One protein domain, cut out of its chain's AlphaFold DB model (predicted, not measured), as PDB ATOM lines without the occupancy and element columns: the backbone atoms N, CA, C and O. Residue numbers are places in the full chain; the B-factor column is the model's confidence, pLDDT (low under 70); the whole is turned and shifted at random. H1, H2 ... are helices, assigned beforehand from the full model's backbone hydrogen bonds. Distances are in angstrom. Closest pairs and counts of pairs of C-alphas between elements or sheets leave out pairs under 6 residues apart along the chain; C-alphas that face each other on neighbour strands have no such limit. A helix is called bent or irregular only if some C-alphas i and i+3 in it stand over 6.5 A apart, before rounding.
ATOM      1  N   GLU A  10     -14.004  15.094  92.274       79.12
ATOM      2  CA  GLU A  10     -13.763  13.735  92.768       79.12
ATOM      3  C   GLU A  10     -12.304  13.306  92.586       79.12
ATOM      4  O   GLU A  10     -11.694  12.751  93.498       79.12
ATOM      5  N   ALA A  11     -11.690  13.663  91.453       82.31
ATOM      6  CA  ALA A  11     -10.296  13.337  91.185       82.31
ATOM      7  C   ALA A  11      -9.339  14.044  92.158       82.31
ATOM      8  O   ALA A  11      -8.318  13.472  92.521       82.31
ATOM      9  N   LYS A  12      -9.671  15.251  92.639       83.75
ATOM     10  CA  LYS A  12      -8.869  15.950  93.660       83.75
ATOM     11  C   LYS A  12      -8.951  15.274  95.025       83.75
ATOM     12  O   LYS A  12      -7.941  15.223  95.720       83.75
ATOM     13  N   ILE A  13     -10.125  14.761  95.394       85.75
ATOM     14  CA  ILE A  13     -10.320  14.033  96.655       85.75
ATOM     15  C   ILE A  13      -9.514  12.736  96.631       85.75
ATOM     16  O   ILE A  13      -8.764  12.468  97.565       85.75
ATOM     17  N   VAL A  14      -9.594  11.977  95.535       88.56
ATOM     18  CA  VAL A  14      -8.816  10.741  95.371       88.56
ATOM     19  C   VAL A  14      -7.312  11.028  95.437       88.56
ATOM     20  O   VAL A  14      -6.591  10.349  96.160       88.56
ATOM     21  N   LEU A  15      -6.837  12.081  94.765       86.62
ATOM     22  CA  LEU A  15      -5.422  12.474  94.795       86.62
ATOM     23  C   LEU A  15      -4.972  12.908  96.200       86.62
ATOM     24  O   LEU A  15      -3.885  12.536  96.633       86.62
ATOM     25  N   ALA A  16      -5.813  13.641  96.933       85.88
ATOM     26  CA  ALA A  16      -5.534  14.036  98.312       85.88
ATOM     27  C   ALA A  16      -5.458  12.826  99.258       85.88
ATOM     28  O   ALA A  16      -4.557  12.767 100.090       85.88
ATOM     29  N   ILE A  17      -6.348  11.840  99.097       88.50
ATOM     30  CA  ILE A  17      -6.326  10.591  99.872       88.50
ATOM     31  C   ILE A  17      -5.065   9.780  99.549       88.50
ATOM     32  O   ILE A  17      -4.414   9.293 100.467       88.50
ATOM     33  N   ILE A  18      -4.670   9.683  98.276       86.19
ATOM     34  CA  ILE A  18      -3.429   9.003  97.869       86.19
ATOM     35  C   ILE A  18      -2.203   9.695  98.475       86.19
ATOM     36  O   ILE A  18      -1.326   9.018  99.001       86.19
ATOM     37  N   ILE A  19      -2.144  11.030  98.460       84.00
ATOM     38  CA  ILE A  19      -1.050  11.795  99.081       84.00
ATOM     39  C   ILE A  19      -1.021  11.582 100.600       84.00
ATOM     40  O   ILE A  19       0.053  11.403 101.169       84.00
ATOM     41  N   LEU A  20      -2.185  11.572 101.255       81.88
ATOM     42  CA  LEU A  20      -2.301  11.328 102.692       81.88
ATOM     43  C   LEU A  20      -1.843   9.908 103.059       81.88
ATOM     44  O   LEU A  20      -1.090   9.734 104.011       81.88
ATOM     45  N   LEU A  21      -2.245   8.904 102.275       80.75
ATOM     46  CA  LEU A  21      -1.798   7.522 102.442       80.75
ATOM     47  C   LEU A  21      -0.292   7.389 102.184       80.75
ATOM     48  O   LEU A  21       0.393   6.743 102.968       80.75
ATOM     49  N   LEU A  22       0.256   8.047 101.159       76.62
ATOM     50  CA  LEU A  22       1.703   8.082 100.916       76.62
ATOM     51  C   LEU A  22       2.463   8.729 102.084       76.62
ATOM     52  O   LEU A  22       3.512   8.225 102.466       76.62
ATOM     53  N   LEU A  23       1.932   9.794 102.689       68.50
ATOM     54  CA  LEU A  23       2.531  10.437 103.866       68.50
ATOM     55  C   LEU A  23       2.515   9.551 105.121       68.50
ATOM     56  O   LEU A  23       3.414   9.678 105.946       68.50
ATOM     57  N   ILE A  24       1.514   8.677 105.272       71.00
ATOM     58  CA  ILE A  24       1.379   7.766 106.423       71.00
ATOM     59  C   ILE A  24       2.204   6.481 106.227       71.00
ATOM     60  O   ILE A  24       2.797   5.986 107.182       71.00
ATOM     61  N   PHE A  25       2.228   5.930 105.008       70.81
ATOM     62  CA  PHE A  25       2.828   4.623 104.712       70.81
ATOM     63  C   PHE A  25       4.269   4.684 104.195       70.81
ATOM     64  O   PHE A  25       4.957   3.664 104.252       70.81
ATOM     65  N   LEU A  26       4.768   5.831 103.709       65.38
ATOM     66  CA  LEU A  26       6.207   5.967 103.496       65.38
ATOM     67  C   LEU A  26       6.902   6.185 104.848       65.38
ATOM     68  O   LEU A  26       6.566   7.137 105.551       65.38
ATOM     69  N   PRO A  27       7.945   5.403 105.182       64.19
ATOM     70  CA  PRO A  27       8.805   5.666 106.325       64.19
ATOM     71  C   PRO A  27       9.756   6.813 105.964       64.19
ATOM     72  O   PRO A  27      10.971   6.644 105.941       64.19
ATOM     73  N   ILE A  28       9.216   7.975 105.592       62.16
ATOM     74  CA  ILE A  28       9.999   9.202 105.547       62.16
ATOM     75  C   ILE A  28      10.038   9.666 106.996       62.16
ATOM     76  O   ILE A  28       9.004  10.101 107.511       62.16
ATOM     77  N   PRO A  29      11.187   9.595 107.685       68.62
ATOM     78  CA  PRO A  29      11.302  10.195 108.994       68.62
ATOM     79  C   PRO A  29      11.331  11.711 108.780       68.62
ATOM     80  O   PRO A  29      12.383  12.342 108.665       68.62
ATOM     81  N   PHE A  30      10.147  12.308 108.634       64.56
ATOM     82  CA  PHE A  30       9.979  13.742 108.421       64.56
ATOM     83  C   PHE A  30      10.624  14.520 109.576       64.56
ATOM     84  O   PHE A  30      11.265  15.550 109.378       64.56
ATOM     85  N   LEU A  31      10.550  13.965 110.787       63.53
ATOM     86  CA  LEU A  31      11.203  14.525 111.961       63.53
ATOM     87  C   LEU A  31      12.738  14.435 111.868       63.53
ATOM     88  O   LEU A  31      13.412  15.445 112.024       63.53
ATOM     89  N   ASP A  32      13.307  13.281 111.508       74.44
ATOM     90  CA  ASP A  32      14.774  13.148 111.431       74.44
ATOM     91  C   ASP A  32      15.371  13.929 110.258       74.44
ATOM     92  O   ASP A  32      16.485  14.449 110.343       74.44
ATOM     93  N   THR A  33      14.640  14.035 109.148       75.44
ATOM     94  CA  THR A  33      15.060  14.848 108.000       75.44
ATOM     95  C   THR A  33      15.008  16.337 108.331       75.44
ATOM     96  O   THR A  33      15.960  17.049 108.019       75.44
ATOM     97  N   THR A  34      13.973  16.815 109.032       74.94
ATOM     98  CA  THR A  34      13.909  18.217 109.486       74.94
ATOM     99  C   THR A  34      14.991  18.551 110.516       74.94
ATOM    100  O   THR A  34      15.580  19.629 110.432       74.94
ATOM    101  N   ILE A  35      15.327  17.625 111.420       78.44
ATOM    102  CA  ILE A  35      16.440  17.781 112.373       78.44
ATOM    103  C   ILE A  35      17.784  17.849 111.638       78.44
ATOM    104  O   ILE A  35      18.526  18.808 111.825       78.44
ATOM    105  N   LYS A  36      18.068  16.919 110.715       83.31
ATOM    106  CA  LYS A  36      19.308  16.943 109.912       83.31
ATOM    107  C   LYS A  36      19.465  18.226 109.103       83.31
ATOM    108  O   LYS A  36      20.569  18.750 108.986       83.31
ATOM    109  N   ILE A  37      18.367  18.735 108.544       81.75
ATOM    110  CA  ILE A  37      18.358  20.002 107.811       81.75
ATOM    111  C   ILE A  37      18.688  21.162 108.757       81.75
ATOM    112  O   ILE A  37      19.537  21.990 108.431       81.75
ATOM    113  N   LYS A  38      18.059  21.211 109.936       87.12
ATOM    114  CA  LYS A  38      18.336  22.229 110.958       87.12
ATOM    115  C   LYS A  38      19.805  22.205 111.384       87.12
ATOM    116  O   LYS A  38      20.445  23.253 111.380       87.12
ATOM    117  N   ASP A  39      20.338  21.031 111.699       88.81
ATOM    118  CA  ASP A  39      21.720  20.880 112.159       88.81
ATOM    119  C   ASP A  39      22.713  21.249 111.053       88.81
ATOM    120  O   ASP A  39      23.683  21.961 111.306       88.81
ATOM    121  N   TYR A  40      22.426  20.866 109.805       88.56
ATOM    122  CA  TYR A  40      23.197  21.311 108.646       88.56
ATOM    123  C   TYR A  40      23.234  22.841 108.547       88.56
ATOM    124  O   TYR A  40      24.309  23.414 108.382       88.56
ATOM    125  N   PHE A  41      22.092  23.520 108.693       85.31
ATOM    126  CA  PHE A  41      22.042  24.983 108.660       85.31
ATOM    127  C   PHE A  41      22.800  25.633 109.818       85.31
ATOM    128  O   PHE A  41      23.495  26.618 109.582       85.31
ATOM    129  N   ILE A  42      22.702  25.092 111.035       89.44
ATOM    130  CA  ILE A  42      23.414  25.613 112.212       89.44
ATOM    131  C   ILE A  42      24.924  25.491 112.011       89.44
ATOM    132  O   ILE A  42      25.627  26.494 112.101       89.44
ATOM    133  N   VAL A  43      25.415  24.306 111.637       91.31
ATOM    134  CA  VAL A  43      26.848  24.071 111.390       91.31
ATOM    135  C   VAL A  43      27.368  24.983 110.278       91.31
ATOM    136  O   VAL A  43      28.457  25.548 110.377       91.31
ATOM    137  N   ASN A  44      26.588  25.166 109.211       86.12
ATOM    138  CA  ASN A  44      26.974  26.024 108.096       86.12
ATOM    139  C   ASN A  44      26.960  27.516 108.485       86.12
ATOM    140  O   ASN A  44      27.845  28.271 108.079       86.12
ATOM    141  N   TYR A  45      25.987  27.941 109.297       86.62
ATOM    142  CA  TYR A  45      25.903  29.300 109.833       86.62
ATOM    143  C   TYR A  45      27.078  29.607 110.765       86.62
ATOM    144  O   TYR A  45      27.746  30.627 110.599       86.62
ATOM    145  N   GLU A  46      27.383  28.708 111.698       88.44
ATOM    146  CA  GLU A  46      28.509  28.858 112.618       88.44
ATOM    147  C   GLU A  46      29.840  28.935 111.870       88.44
ATOM    148  O   GLU A  46      30.639  29.832 112.141       88.44
ATOM    149  N   LYS A  47      30.043  28.062 110.876       89.88
ATOM    150  CA  LYS A  47      31.292  27.981 110.111       89.88
ATOM    151  C   LYS A  47      31.547  29.191 109.213       89.88
ATOM    152  O   LYS A  47      32.691  29.627 109.107       89.88
ATOM    153  N   TYR A  48      30.522  29.697 108.527       85.62
ATOM    154  CA  TYR A  48      30.715  30.697 107.471       85.62
ATOM    155  C   TYR A  48      30.162  32.082 107.803       85.62
ATOM    156  O   TYR A  48      30.646  33.059 107.243       85.62
ATOM    157  N   ILE A  49      29.150  32.190 108.667       83.62
ATOM    158  CA  ILE A  49      28.371  33.428 108.837       83.62
ATOM    159  C   ILE A  49      28.606  34.068 110.211       83.62
ATOM    160  O   ILE A  49      28.672  35.294 110.291       83.62
ATOM    161  N   SER A  50      28.803  33.274 111.271       85.94
ATOM    162  CA  SER A  50      28.945  33.776 112.652       85.94
ATOM    163  C   SER A  50      30.109  34.751 112.851       85.94
ATOM    164  O   SER A  50      30.049  35.621 113.716       85.94
ATOM    165  N   SER A  51      31.148  34.639 112.018       89.38
ATOM    166  CA  SER A  51      32.322  35.512 112.064       89.38
ATOM    167  C   SER A  51      32.007  36.953 111.638       89.38
ATOM    168  O   SER A  51      32.734  37.873 112.011       89.38
ATOM    169  N   TYR A  52      30.918  37.178 110.892       88.31
ATOM    170  CA  TYR A  52      30.530  38.510 110.440       88.31
ATOM    171  C   TYR A  52      29.646  39.232 111.463       88.31
ATOM    172  O   TYR A  52      28.721  38.631 112.014       88.31
ATOM    173  N   PRO A  53      29.829  40.550 111.650       91.50
ATOM    174  CA  PRO A  53      28.936  41.366 112.460       91.50
ATOM    175  C   PRO A  53      27.468  41.263 112.026       91.50
ATOM    176  O   PRO A  53      27.154  41.253 110.833       91.50
ATOM    177  N   ILE A  54      26.558  41.289 113.003       88.44
ATOM    178  CA  ILE A  54      25.105  41.133 112.807       88.44
ATOM    179  C   ILE A  54      24.547  42.120 111.764       88.44
ATOM    180  O   ILE A  54      23.688  41.760 110.964       88.44
ATOM    181  N   TRP A  55      25.061  43.352 111.712       87.00
ATOM    182  CA  TRP A  55      24.591  44.367 110.764       87.00
ATOM    183  C   TRP A  55      24.862  43.999 109.293       87.00
ATOM    184  O   TRP A  55      24.012  44.264 108.446       87.00
ATOM    185  N   ILE A  56      25.980  43.326 108.981       89.06
ATOM    186  CA  ILE A  56      26.273  42.837 107.618       89.06
ATOM    187  C   ILE A  56      25.289  41.730 107.235       89.06
ATOM    188  O   ILE A  56      24.764  41.722 106.121       89.06
ATOM    189  N   GLN A  57      25.004  40.824 108.174       88.12
ATOM    190  CA  GLN A  57      24.064  39.722 107.966       88.12
ATOM    191  C   GLN A  57      22.652  40.252 107.669       88.12
ATOM    192  O   GLN A  57      22.001  39.798 106.729       88.12
ATOM    193  N   ILE A  58      22.205  41.266 108.420       90.06
ATOM    194  CA  ILE A  58      20.908  41.924 108.211       90.06
ATOM    195  C   ILE A  58      20.852  42.595 106.835       90.06
ATOM    196  O   ILE A  58      19.874  42.416 106.108       90.06
ATOM    197  N   ILE A  59      21.898  43.333 106.447       90.94
ATOM    198  CA  ILE A  59      21.942  43.999 105.139       90.94
ATOM    199  C   ILE A  59      21.811  42.977 104.013       90.94
ATOM    200  O   ILE A  59      20.982  43.192 103.137       90.94
ATOM    201  N   ALA A  60      22.547  41.861 104.064       89.19
ATOM    202  CA  ALA A  60      22.525  40.826 103.028       89.19
ATOM    203  C   ALA A  60      21.129  40.217 102.789       89.19
ATOM    204  O   ALA A  60      20.807  39.830 101.667       89.19
ATOM    205  N   VAL A  61      20.288  40.159 103.828       88.88
ATOM    206  CA  VAL A  61      18.896  39.691 103.721       88.88
ATOM    207  C   VAL A  61      17.968  40.793 103.200       88.88
ATOM    208  O   VAL A  61      17.047  40.520 102.429       88.88
ATOM    209  N   ILE A  62      18.204  42.050 103.584       92.75
ATOM    210  CA  ILE A  62      17.348  43.182 103.208       92.75
ATOM    211  C   ILE A  62      17.582  43.626 101.756       92.75
ATOM    212  O   ILE A  62      16.616  43.962 101.065       92.75
ATOM    213  N   THR A  63      18.821  43.610 101.252       92.00
ATOM    214  CA  THR A  63      19.148  44.046  99.880       92.00
ATOM    215  C   THR A  63      18.285  43.400  98.794       92.00
ATOM    216  O   THR A  63      17.721  44.152  97.996       92.00
ATOM    217  N   PRO A  64      18.112  42.064  98.722       92.25
ATOM    218  CA  PRO A  64      17.297  41.457  97.670       92.25
ATOM    219  C   PRO A  64      15.824  41.882  97.748       92.25
ATOM    220  O   PRO A  64      15.190  42.070  96.709       92.25
ATOM    221  N   ILE A  65      15.288  42.108  98.953       91.75
ATOM    222  CA  ILE A  65      13.909  42.580  99.156       91.75
ATOM    223  C   ILE A  65      13.760  44.006  98.620       91.75
ATOM    224  O   ILE A  65      12.834  44.294  97.859       91.75
ATOM    225  N   VAL A  66      14.695  44.892  98.966       92.88
ATOM    226  CA  VAL A  66      14.697  46.283  98.494       92.88
ATOM    227  C   VAL A  66      14.838  46.339  96.972       92.88
ATOM    228  O   VAL A  66      14.060  47.027  96.312       92.88
ATOM    229  N   ILE A  67      15.761  45.564  96.395       92.50
ATOM    230  CA  ILE A  67      15.949  45.470  94.941       92.50
ATOM    231  C   ILE A  67      14.662  44.988  94.261       92.50
ATOM    232  O   ILE A  67      14.226  45.588  93.277       92.50
ATOM    233  N   PHE A  68      14.008  43.954  94.796       91.06
ATOM    234  CA  PHE A  68      12.744  43.455  94.257       91.06
ATOM    235  C   PHE A  68      11.640  44.523  94.269       91.06
ATOM    236  O   PHE A  68      10.946  44.708  93.263       91.06
ATOM    237  N   VAL A  69      11.498  45.262  95.374       87.38
ATOM    238  CA  VAL A  69      10.526  46.361  95.493       87.38
ATOM    239  C   VAL A  69      10.826  47.459  94.474       87.38
ATOM    240  O   VAL A  69       9.918  47.882  93.756       87.38
ATOM    241  N   ILE A  70      12.088  47.871  94.343       86.12
ATOM    242  CA  ILE A  70      12.517  48.874  93.361       86.12
ATOM    243  C   ILE A  70      12.156  48.414  91.944       86.12
ATOM    244  O   ILE A  70      11.483  49.142  91.214       86.12
ATOM    245  N   ILE A  71      12.517  47.184  91.565       83.62
ATOM    246  CA  ILE A  71      12.209  46.630  90.239       83.62
ATOM    247  C   ILE A  71      10.701  46.645  89.977       83.62
ATOM    248  O   ILE A  71      10.274  47.059  88.897       83.62
ATOM    249  N   LYS A  72       9.879  46.239  90.950       78.81
ATOM    250  CA  LYS A  72       8.415  46.247  90.816       78.81
ATOM    251  C   LYS A  72       7.846  47.654  90.652       78.81
ATOM    252  O   LYS A  72       6.973  47.853  89.806       78.81
ATOM    253  N   VAL A  73       8.351  48.627  91.407       73.50
ATOM    254  CA  VAL A  73       7.939  50.034  91.294       73.50
ATOM    255  C   VAL A  73       8.299  50.595  89.915       73.50
ATOM    256  O   VAL A  73       7.446  51.194  89.260       73.50
ATOM    257  N   PHE A  74       9.512  50.338  89.422       68.12
ATOM    258  CA  PHE A  74       9.940  50.785  88.092       68.12
ATOM    259  C   PHE A  74       9.231  50.052  86.947       68.12
ATOM    260  O   PHE A  74       8.967  50.654  85.908       68.12
ATOM    261  N   GLN A  75       8.902  48.766  87.098       63.22
ATOM    262  CA  GLN A  75       8.137  48.023  86.093       63.22
ATOM    263  C   GLN A  75       6.700  48.540  85.966       63.22
ATOM    264  O   GLN A  75       6.215  48.656  84.842       63.22
ATOM    265  N   LYS A  76       6.039  48.908  87.074       57.66
ATOM    266  CA  LYS A  76       4.663  49.433  87.027       57.66
ATOM    267  C   LYS A  76       4.553  50.746  86.233       57.66
ATOM    268  O   LYS A  76       3.512  51.015  85.652       57.66
ATOM    269  N   ASN A  77       5.628  51.527  86.147       58.94
ATOM    270  CA  ASN A  77       5.632  52.804  85.428       58.94
ATOM    271  C   ASN A  77       5.879  52.686  83.909       58.94
ATOM    272  O   ASN A  77       5.909  53.706  83.226       58.94
ATOM    273  N   ARG A  78       6.078  51.481  83.352       59.94
ATOM    274  CA  ARG A  78       6.447  51.295  81.934       59.94
ATOM    275  C   ARG A  78       5.258  50.960  81.028       59.94
ATOM    276  O   ARG A  78       5.267  49.942  80.339       59.94
TER     277      ARG A  78
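This is residues 10 to 78 of the 172 residues of an uncharacterized protein of Malaciobacter halophilus (UniProt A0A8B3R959). Three helices make a wide, open U, with the bent H3 as one leg, H2 as the crossbar and H1 as the other leg. The two legs stand on the same side of the bar, the middle is empty, and no helix touches another. The printed part has 69 residues with three named helices, in the order H1, H2, H3, and no named strand; the class is all helix. The whole is extended, with a radius of gyration of the C-alphas of 21.0 A, and flat, spanning 46 by 43 by 11 A.

H3, residues 54 to 76, is the longest helix by residues. By its hydrogen bonds it was assigned as one helix, but it is bent: C-alphas 61 and 64 are 6.5 A apart. Its arm H3a, residues 54 to 61, measures 11.1 A from C-alpha 54 at (25.105, 41.133, 112.807); its arm H3b, residues 64 to 76, measures 18.3 A and ends with C-alpha 76 at (4.663, 49.433, 87.027). H2, residues 30 to 48, measures 26.8 A. H1, residues 10 to 25, measures 22.4 A and begins with C-alpha 10 at (-13.763, 13.735, 92.768).

H3a and H3b stand at a steep tilt of 36 degrees, only just steep. H2 is apart from H3a and from H3b. H1 is apart from H2, H3a and H3b. Every O i to N i+4 pair is within hydrogen-bond range in H1, H2, H3a and H3b.

The two C-alphas farthest apart, those of Glu 10 and Pro 53, are 54.5 A apart. The printed part has no cut. The links from H1 to H2 and from H2 to H3 are tight, with 4 and 5 residues. The mean pLDDT of the printed part is 81.7; residue 23, residues 26 to 31 and residues 74 to 78 are under 70.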